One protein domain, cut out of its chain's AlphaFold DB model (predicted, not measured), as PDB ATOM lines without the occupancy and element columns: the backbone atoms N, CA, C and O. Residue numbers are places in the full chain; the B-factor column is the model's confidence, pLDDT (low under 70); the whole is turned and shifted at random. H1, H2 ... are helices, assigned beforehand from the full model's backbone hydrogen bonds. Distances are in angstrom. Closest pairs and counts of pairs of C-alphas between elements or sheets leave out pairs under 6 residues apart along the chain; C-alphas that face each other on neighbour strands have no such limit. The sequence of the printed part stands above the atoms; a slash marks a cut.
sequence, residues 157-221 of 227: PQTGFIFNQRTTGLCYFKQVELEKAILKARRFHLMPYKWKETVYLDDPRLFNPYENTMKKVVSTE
ATOM      1  N   PRO A 157     -20.358 -18.878 -85.203       94.38
ATOM      2  CA  PRO A 157     -20.801 -20.261 -85.069       94.38
ATOM      3  C   PRO A 157     -19.875 -21.105 -84.188       94.38
ATOM      4  O   PRO A 157     -20.350 -21.908 -83.387       94.38
ATOM      5  N   GLN A 158     -18.562 -20.888 -84.300       92.62
ATOM      6  CA  GLN A 158     -17.547 -21.696 -83.619       92.62
ATOM      7  C   GLN A 158     -17.216 -21.189 -82.214       92.62
ATOM      8  O   GLN A 158     -17.042 -21.987 -81.302       92.62
ATOM      9  N   THR A 159     -17.106 -19.870 -82.038       93.81
ATOM     10  CA  THR A 159     -16.628 -19.267 -80.780       93.81
ATOM     11  C   THR A 159     -17.737 -18.717 -79.898       93.81
ATOM     12  O   THR A 159     -17.484 -18.367 -78.747       93.81
ATOM     13  N   GLY A 160     -18.956 -18.566 -80.422       93.88
ATOM     14  CA  GLY A 160     -20.040 -17.934 -79.678       93.88
ATOM     15  C   GLY A 160     -19.818 -16.435 -79.430       93.88
ATOM     16  O   GLY A 160     -20.562 -15.819 -78.673       93.88
ATOM     17  N   PHE A 161     -18.821 -15.795 -80.043       95.50
ATOM     18  CA  PHE A 161     -18.626 -14.353 -79.880       95.50
ATOM     19  C   PHE A 161     -19.686 -13.550 -80.625       95.50
ATOM     20  O   PHE A 161     -20.075 -13.903 -81.735       95.50
ATOM     21  N   ILE A 162     -20.138 -12.459 -80.009       96.69
ATOM     22  CA  ILE A 162     -21.067 -11.514 -80.633       96.69
ATOM     23  C   ILE A 162     -20.275 -10.687 -81.646       96.69
ATOM     24  O   ILE A 162     -19.184 -10.202 -81.338       96.69
ATOM     25  N   PHE A 163     -20.793 -10.547 -82.865       96.25
ATOM     26  CA  PHE A 163     -20.128  -9.742 -83.881       96.25
ATOM     27  C   PHE A 163     -20.199  -8.245 -83.554       96.25
ATOM     28  O   PHE A 163     -21.221  -7.725 -83.104       96.25
ATOM     29  N   ASN A 164     -19.098  -7.545 -83.829       95.00
ATOM     30  CA  ASN A 164     -18.972  -6.109 -83.597       95.00
ATOM     31  C   ASN A 164     -19.778  -5.289 -84.611       95.00
ATOM     32  O   ASN A 164     -19.966  -5.709 -85.755       95.00
ATOM     33  N   GLN A 165     -20.092  -4.043 -84.250       94.12
ATOM     34  CA  GLN A 165     -20.826  -3.095 -85.097       94.12
ATOM     35  C   GLN A 165     -20.239  -2.927 -86.511       94.12
ATOM     36  O   GLN A 165     -20.969  -2.885 -87.495       94.12
ATOM     37  N   ARG A 166     -18.905  -2.865 -86.632       92.38
ATOM     38  CA  ARG A 166     -18.211  -2.720 -87.929       92.38
ATOM     39  C   ARG A 166     -18.466  -3.873 -88.903       92.38
ATOM     40  O   ARG A 166     -18.227  -3.721 -90.095       92.38
ATOM     41  N   THR A 167     -18.866  -5.023 -88.374       94.19
ATOM     42  CA  THR A 167     -19.121  -6.252 -89.120       94.19
ATOM     43  C   THR A 167     -20.621  -6.426 -89.355       94.19
ATOM     44  O   THR A 167     -21.031  -6.706 -90.476       94.19
ATOM     45  N   THR A 168     -21.450  -6.188 -88.333       94.56
ATOM     46  CA  THR A 168     -22.915  -6.314 -88.423       94.56
ATOM     47  C   THR A 168     -23.575  -5.189 -89.226       94.56
ATOM     48  O   THR A 168     -24.639  -5.400 -89.797       94.56
ATOM     49  N   GLY A 169     -22.969  -3.996 -89.281       93.06
ATOM     50  CA  GLY A 169     -23.515  -2.838 -90.002       93.06
ATOM     51  C   GLY A 169     -24.730  -2.197 -89.318       93.06
ATOM     52  O   GLY A 169     -25.513  -1.495 -89.956       93.06
ATOM     53  N   LEU A 170     -24.925  -2.458 -88.022       94.44
ATOM     54  CA  LEU A 170     -26.060  -1.934 -87.266       94.44
ATOM     55  C   LEU A 170     -25.825  -0.512 -86.750       94.44
ATOM     56  O   LEU A 170     -24.702  -0.104 -86.444       94.44
ATOM     57  N   CYS A 171     -26.914   0.236 -86.565       93.06
ATOM     58  CA  CYS A 171     -26.874   1.488 -85.811       93.06
ATOM     59  C   CYS A 171     -26.435   1.220 -84.361       93.06
ATOM     60  O   CYS A 171     -26.773   0.184 -83.789       93.06
ATOM     61  N   TYR A 172     -25.748   2.183 -83.741       94.25
ATOM     62  CA  TYR A 172     -25.191   2.030 -82.391       94.25
ATOM     63  C   TYR A 172     -26.246   1.602 -81.358       94.25
ATOM     64  O   TYR A 172     -26.062   0.627 -80.636       94.25
ATOM     65  N   PHE A 173     -27.403   2.270 -81.361       95.25
ATOM     66  CA  PHE A 173     -28.503   1.957 -80.446       95.25
ATOM     67  C   PHE A 173     -29.009   0.517 -80.598       95.25
ATOM     68  O   PHE A 173     -29.236  -0.164 -79.600       95.25
ATOM     69  N   LYS A 174     -29.128   0.032 -81.842       96.00
ATOM     70  CA  LYS A 174     -29.578  -1.334 -82.135       96.00
ATOM     71  C   LYS A 174     -28.527  -2.380 -81.790       96.00
ATOM     72  O   LYS A 174     -28.890  -3.442 -81.301       96.00
ATOM     73  N   GLN A 175     -27.245  -2.071 -81.967       96.75
ATOM     74  CA  GLN A 175     -26.155  -2.944 -81.534       96.75
ATOM     75  C   GLN A 175     -26.165  -3.136 -80.006       96.75
ATOM     76  O   GLN A 175     -26.091  -4.264 -79.531       96.75
ATOM     77  N   VAL A 176     -26.333  -2.059 -79.232       96.88
ATOM     78  CA  VAL A 176     -26.420  -2.145 -77.762       96.88
ATOM     79  C   VAL A 176     -27.665  -2.923 -77.320       96.88
ATOM     80  O   VAL A 176     -27.598  -3.736 -76.398       96.88
ATOM     81  N   GLU A 177     -28.810  -2.695 -77.969       97.19
ATOM     82  CA  GLU A 177     -30.052  -3.437 -77.713       97.19
ATOM     83  C   GLU A 177     -29.876  -4.942 -77.992       97.19
ATOM     84  O   GLU A 177     -30.251  -5.777 -77.165       97.19
ATOM     85  N   LEU A 178     -29.224  -5.283 -79.106       97.81
ATOM     86  CA  LEU A 178     -28.873  -6.646 -79.498       97.81
ATOM     87  C   LEU A 178     -27.964  -7.333 -78.476       97.81
ATOM     88  O   LEU A 178     -28.267  -8.438 -78.031       97.81
ATOM     89  N   GLU A 179     -26.875  -6.684 -78.067       97.56
ATOM     90  CA  GLU A 179     -25.939  -7.228 -77.079       97.56
ATOM     91  C   GLU A 179     -26.638  -7.499 -75.743       97.56
ATOM     92  O   GLU A 179     -26.505  -8.588 -75.177       97.56
ATOM     93  N   LYS A 180     -27.467  -6.558 -75.273       97.69
ATOM     94  CA  LYS A 180     -28.287  -6.740 -74.066       97.69
ATOM     95  C   LYS A 180     -29.249  -7.917 -74.210       97.69
ATOM     96  O   LYS A 180     -29.373  -8.711 -73.275       97.69
ATOM     97  N   ALA A 181     -29.910  -8.053 -75.359       98.12
ATOM     98  CA  ALA A 181     -30.833  -9.151 -75.626       98.12
ATOM     99  C   ALA A 181     -30.121 -10.512 -75.653       98.12
ATOM    100  O   ALA A 181     -30.603 -11.450 -75.019       98.12
ATOM    101  N   ILE A 182     -28.947 -10.613 -76.287       97.88
ATOM    102  CA  ILE A 182     -28.123 -11.835 -76.308       97.88
ATOM    103  C   ILE A 182     -27.668 -12.200 -74.894       97.88
ATOM    104  O   ILE A 182     -27.831 -13.340 -74.461       97.88
ATOM    105  N   LEU A 183     -27.134 -11.238 -74.137       97.31
ATOM    106  CA  LEU A 183     -26.697 -11.468 -72.759       97.31
ATOM    107  C   LEU A 183     -27.863 -11.870 -71.848       97.31
ATOM    108  O   LEU A 183     -27.685 -12.663 -70.926       97.31
ATOM    109  N   LYS A 184     -29.063 -11.338 -72.091       97.81
ATOM    110  CA  LYS A 184     -30.285 -11.728 -71.381       97.81
ATOM    111  C   LYS A 184     -30.719 -13.149 -71.757       97.81
ATOM    112  O   LYS A 184     -30.952 -13.952 -70.862       97.81
ATOM    113  N   ALA A 185     -30.751 -13.488 -73.047       98.06
ATOM    114  CA  ALA A 185     -31.082 -14.830 -73.534       98.06
ATOM    115  C   ALA A 185     -30.138 -15.896 -72.960       98.06
ATOM    116  O   ALA A 185     -30.579 -16.952 -72.513       98.06
ATOM    117  N   ARG A 186     -28.842 -15.581 -72.899       96.88
ATOM    118  CA  ARG A 186     -27.812 -16.442 -72.314       96.88
ATOM    119  C   ARG A 186     -27.990 -16.680 -70.818       96.88
ATOM    120  O   ARG A 186     -27.894 -17.817 -70.374       96.88
ATOM    121  N   ARG A 187     -28.316 -15.635 -70.050       96.69
ATOM    122  CA  ARG A 187     -28.626 -15.753 -68.612       96.69
ATOM    123  C   ARG A 187     -29.859 -16.618 -68.345       96.69
ATOM    124  O   ARG A 187     -29.878 -17.367 -67.377       96.69
ATOM    125  N   PHE A 188     -30.862 -16.544 -69.218       96.88
ATOM    126  CA  PHE A 188     -32.049 -17.403 -69.158       96.88
ATOM    127  C   PHE A 188     -31.847 -18.790 -69.778       96.88
ATOM    128  O   PHE A 188     -32.817 -19.527 -69.911       96.88
ATOM    129  N   HIS A 189     -30.619 -19.155 -70.159       96.38
ATOM    130  CA  HIS A 189     -30.301 -20.441 -70.787       96.38
ATOM    131  C   HIS A 189     -31.060 -20.713 -72.099       96.38
ATOM    132  O   HIS A 189     -31.143 -21.852 -72.543       96.38
ATOM    133  N   LEU A 190     -31.566 -19.669 -72.765       96.62
ATOM    134  CA  LEU A 190     -32.184 -19.778 -74.089       96.62
ATOM    135  C   LEU A 190     -31.136 -19.878 -75.205       96.62
ATOM    136  O   LEU A 190     -31.460 -20.233 -76.333       96.62
ATOM    137  N   MET A 191     -29.885 -19.509 -74.920       95.69
ATOM    138  CA  MET A 191     -28.808 -19.487 -75.902       95.69
ATOM    139  C   MET A 191     -27.455 -19.852 -75.271       95.69
ATOM    140  O   MET A 191     -27.128 -19.332 -74.202       95.69
ATOM    141  N   PRO A 192     -26.629 -20.680 -75.934       95.81
ATOM    142  CA  PRO A 192     -25.281 -21.008 -75.470       95.81
ATOM    143  C   PRO A 192     -24.291 -19.822 -75.511       95.81
ATOM    144  O   PRO A 192     -24.416 -18.869 -76.288       95.81
ATOM    145  N   TYR A 193     -23.261 -19.894 -74.658       95.00
ATOM    146  CA  TYR A 193     -22.185 -18.892 -74.579       95.00
ATOM    147  C   TYR A 193     -21.031 -19.151 -75.556       95.00
ATOM    148  O   TYR A 193     -20.505 -18.201 -76.128       95.00
ATOM    149  N   LYS A 194     -20.614 -20.415 -75.707       94.38
ATOM    150  CA  LYS A 194     -19.343 -20.794 -76.354       94.38
ATOM    151  C   LYS A 194     -19.469 -21.222 -77.817       94.38
ATOM    152  O   LYS A 194     -18.481 -21.210 -78.532       94.38
ATOM    153  N   TRP A 195     -20.652 -21.623 -78.255       94.81
ATOM    154  CA  TRP A 195     -20.920 -22.064 -79.625       94.81
ATOM    155  C   TRP A 195     -22.307 -21.592 -80.037       94.81
ATOM    156  O   TRP A 195     -23.095 -21.184 -79.183       94.81
ATOM    157  N   LYS A 196     -22.609 -21.636 -81.332       94.94
ATOM    158  CA  LYS A 196     -23.969 -21.445 -81.846       94.94
ATOM    159  C   LYS A 196     -24.707 -22.782 -81.872       94.94
ATOM    160  O   LYS A 196     -24.104 -23.821 -82.118       94.94
ATOM    161  N   GLU A 197     -26.010 -22.754 -81.609       94.56
ATOM    162  CA  GLU A 197     -26.855 -23.945 -81.692       94.56
ATOM    163  C   GLU A 197     -26.900 -24.497 -83.125       94.56
ATOM    164  O   GLU A 197     -26.989 -23.734 -84.091       94.56
ATOM    165  N   THR A 198     -26.826 -25.825 -83.256       94.62
ATOM    166  CA  THR A 198     -26.696 -26.518 -84.549       94.62
ATOM    167  C   THR A 198     -27.888 -26.273 -85.468       94.62
ATOM    168  O   THR A 198     -27.705 -26.126 -86.671       94.62
ATOM    169  N   VAL A 199     -29.085 -26.129 -84.891       95.56
ATOM    170  CA  VAL A 199     -30.344 -25.851 -85.604       95.56
ATOM    171  C   VAL A 199     -30.278 -24.559 -86.427       95.56
ATOM    172  O   VAL A 199     -30.936 -24.454 -87.455       95.56
ATOM    173  N   TYR A 200     -29.470 -23.583 -86.006       95.50
ATOM    174  CA  TYR A 200     -29.371 -22.277 -86.665       95.50
ATOM    175  C   TYR A 200     -28.127 -22.130 -87.552       95.50
ATOM    176  O   TYR A 200     -27.840 -21.025 -88.021       95.50
ATOM    177  N   LEU A 201     -27.321 -23.180 -87.747       93.31
ATOM    178  CA  LEU A 201     -26.087 -23.081 -88.541       93.31
ATOM    179  C   LEU A 201     -26.362 -22.787 -90.020       93.31
ATOM    180  O   LEU A 201     -25.623 -21.999 -90.612       93.31
ATOM    181  N   ASP A 202     -27.450 -23.340 -90.554       93.94
ATOM    182  CA  ASP A 202     -27.829 -23.241 -91.967       93.94
ATOM    183  C   ASP A 202     -28.730 -22.029 -92.278       93.94
ATOM    184  O   ASP A 202     -29.238 -21.888 -93.390       93.94
ATOM    185  N   ASP A 203     -28.930 -21.125 -91.312       93.38
ATOM    186  CA  ASP A 203     -29.674 -19.885 -91.538       93.38
ATOM    187  C   ASP A 203     -28.957 -18.978 -92.567       93.38
ATOM    188  O   ASP A 203     -27.721 -18.883 -92.571       93.38
ATOM    189  N   PRO A 204     -29.709 -18.235 -93.404       93.44
ATOM    190  CA  PRO A 204     -29.122 -17.305 -94.360       93.44
ATOM    191  C   PRO A 204     -28.301 -16.231 -93.638       93.44
ATOM    192  O   PRO A 204     -28.731 -15.637 -92.644       93.44
ATOM    193  N   ARG A 205     -27.093 -15.966 -94.145       90.00
ATOM    194  CA  ARG A 205     -26.179 -14.986 -93.546       90.00
ATOM    195  C   ARG A 205     -26.597 -13.571 -93.935       90.00
ATOM    196  O   ARG A 205     -26.587 -13.232 -95.112       90.00
ATOM    197  N   LEU A 206     -26.888 -12.737 -92.937       90.31
ATOM    198  CA  LEU A 206     -27.232 -11.324 -93.142       90.31
ATOM    199  C   LEU A 206     -26.030 -10.464 -93.562       90.31
ATOM    200  O   LEU A 206     -26.191  -9.459 -94.245       90.31
ATOM    201  N   PHE A 207     -24.825 -10.831 -93.124       92.00
ATOM    202  CA  PHE A 207     -23.595 -10.093 -93.401       92.00
ATOM    203  C   PHE A 207     -22.393 -11.037 -93.467       92.00
ATOM    204  O   PHE A 207     -22.428 -12.172 -92.984       92.00
ATOM    205  N   ASN A 208     -21.301 -10.547 -94.054       91.75
ATOM    206  CA  ASN A 208     -20.037 -11.266 -94.108       91.75
ATOM    207  C   ASN A 208     -19.176 -10.929 -92.872       91.75
ATOM    208  O   ASN A 208     -18.823  -9.762 -92.686       91.75
ATOM    209  N   PRO A 209     -18.792 -11.913 -92.034       90.06
ATOM    210  CA  PRO A 209     -18.029 -11.659 -90.812       90.06
ATOM    211  C   PRO A 209     -16.604 -11.133 -91.057       90.06
ATOM    212  O   PRO A 209     -16.011 -10.523 -90.164       90.06
ATOM    213  N   TYR A 210     -16.053 -11.358 -92.251       90.31
ATOM    214  CA  TYR A 210     -14.685 -10.970 -92.610       90.31
ATOM    215  C   TYR A 210     -14.595  -9.574 -93.228       90.31
ATOM    216  O   TYR A 210     -13.500  -9.049 -93.419       90.31
ATOM    217  N   GLU A 211     -15.732  -8.947 -93.514       90.00
ATOM    218  CA  GLU A 211     -15.786  -7.639 -94.151       90.00
ATOM    219  C   GLU A 211     -16.188  -6.544 -93.165       90.00
ATOM    220  O   GLU A 211     -16.826  -6.777 -92.136       90.00
ATOM    221  N   ASN A 212     -15.798  -5.309 -93.489       89.00
ATOM    222  CA  ASN A 212     -16.260  -4.128 -92.777       89.00
ATOM    223  C   ASN A 212     -17.446  -3.521 -93.534       89.00
ATOM    224  O   ASN A 212     -17.261  -2.742 -94.471       89.00
ATOM    225  N   THR A 213     -18.656  -3.891 -93.125       86.88
ATOM    226  CA  THR A 213     -19.913  -3.423 -93.722       86.88
ATOM    227  C   THR A 213     -20.069  -1.909 -93.594       86.88
ATOM    228  O   THR A 213     -20.470  -1.263 -94.555       86.88
ATOM    229  N   MET A 214     -19.626  -1.311 -92.483       81.75
ATOM    230  CA  MET A 214     -19.674   0.146 -92.287       81.75
ATOM    231  C   MET A 214     -18.826   0.916 -93.313       81.75
ATOM    232  O   MET A 214     -19.207   2.008 -93.721       81.75
ATOM    233  N   LYS A 215     -17.691   0.362 -93.766       81.81
ATOM    234  CA  LYS A 215     -16.887   0.984 -94.836       81.81
ATOM    235  C   LYS A 215     -17.565   0.894 -96.205       81.81
ATOM    236  O   LYS A 215     -17.454   1.840 -96.977       81.81
ATOM    237  N   LYS A 216     -18.265  -0.214 -96.486       78.75
ATOM    238  CA  LYS A 216     -18.970  -0.432 -97.759       78.75
ATOM    239  C   LYS A 216     -20.106   0.565 -97.971       78.75
ATOM    240  O   LYS A 216     -20.252   1.082 -99.069       78.75
ATOM    241  N   VAL A 217     -20.847   0.881 -96.910       76.00
ATOM    242  CA  VAL A 217     -21.912   1.896 -96.946       76.00
ATOM    243  C   VAL A 217     -21.367   3.242 -97.435       76.00
ATOM    244  O   VAL A 217     -21.894   3.828 -98.377       76.00
ATOM    245  N   VAL A 218     -20.241   3.680 -96.869       72.88
ATOM    246  CA  VAL A 218     -19.617   4.960 -97.234       72.88
ATOM    247  C   VAL A 218     -19.103   4.952 -98.679       72.88
ATOM    248  O   VAL A 218     -19.207   5.964 -99.367       72.88
ATOM    249  N   SER A 219     -18.547   3.837 -99.173       66.94
ATOM    250  CA  SER A 219     -18.111   3.746-100.577       66.94
ATOM    251  C   SER A 219     -19.284   3.759-101.558       66.94
ATOM    252  O   SER A 219     -19.211   4.465-102.557       66.94
ATOM    253  N   THR A 220     -20.385   3.059-101.257       67.25
ATOM    254  CA  THR A 220     -21.565   3.030-102.139       67.25
ATOM    255  C   THR A 220     -22.236   4.394-102.268       67.25
ATOM    256  O   THR A 220     -22.741   4.741-103.332       67.25
ATOM    257  N   GLU A 221     -22.216   5.199-101.202       66.25
ATOM    258  CA  GLU A 221     -22.714   6.576-101.250       66.25
ATOM    259  C   GLU A 221     -21.840   7.449-102.164       66.25
ATOM    260  O   GLU A 221     -22.368   8.219-102.961       66.25
TER     261      GLU A 221
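AT A GLANCE: This is residues 157 to 221 of the 227 residues of the protein "Hypothetical protein" of Adineta steineri (UniProt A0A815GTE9). The printed part makes three long passes: an opening stretch, residues 157 to 164, leads to the short turn of H1; the long straight helix H2 folds back the other way; and a long winding stretch, residues 188 to 212, returns towards H1 and leads to H3. H2 forms one long side, the opening stretch and the returning stretch lie across from it, and H3, next to H1, makes one end of the longest axis. The printed part has 65 residues with three named helices, in the order H1, H2, H3, and no named strand; the class is all helix, though only 29 of the 65 residues are in named elements. The whole is only just loose, close to compact, with a radius of gyration of the C-alphas of 13.2 A, and elongated, spanning 41 by 26 by 16 A.

IN THESE COORDINATES: The printed part begins at Pro 157, whose C-alpha is at (-20.801, -20.261, -85.069). H1 is residues 165 to 168, 5.1 A from first to last C-alpha. H2, the longest helix, is residues 172 to 187, 22.8 A long, from C-alpha 172 at (-25.191, 2.030, -82.391) to C-alpha 187 at (-28.626, -15.753, -68.612). H3 is residues 213 to 221, 12.8 A long, and ends at C-alpha 221 at (-22.714, 6.576, -101.250).

HOW THE PARTS SIT: H1 and H2 are close but not clearly touching, with 2 pairs of C-alphas within 8 A; their closest C-alphas, those of Gln 165 and Gln 175, are 6.4 A apart. H1 and H3 touch, and their closest C-alphas, those of Arg 166 and Met 214, are 5.4 A apart. The centres of H1 and H3 are 11.8 A apart, and those of H1 and H2 14.0 A. H2 and H3 are apart, with no C-alpha of the one within 8 A of the other. In H2 every O i to N i+4 pair is within hydrogen-bond range, in H3 4 of 5 are, and H1 is too short for such a pair, but its one O i to N i+3 pair is within range.

THE WHOLE: The two C-alphas farthest apart are those of His 189 and Glu 221, at 41.4 A, while those of Pro 157 and Glu 221, the first and last printed, are 31.4 A apart. The link from H1 to H2 is tight, with 3 residues. The link from H2 to H3 is long, with 25 residues, and its C-alphas lie 9 to 19 A from the mean of the C-alphas. The printed part has no cut. The mean pLDDT of the printed part is 92.0; residues 219 to 221 are under 70, and the mean for H3 is 75.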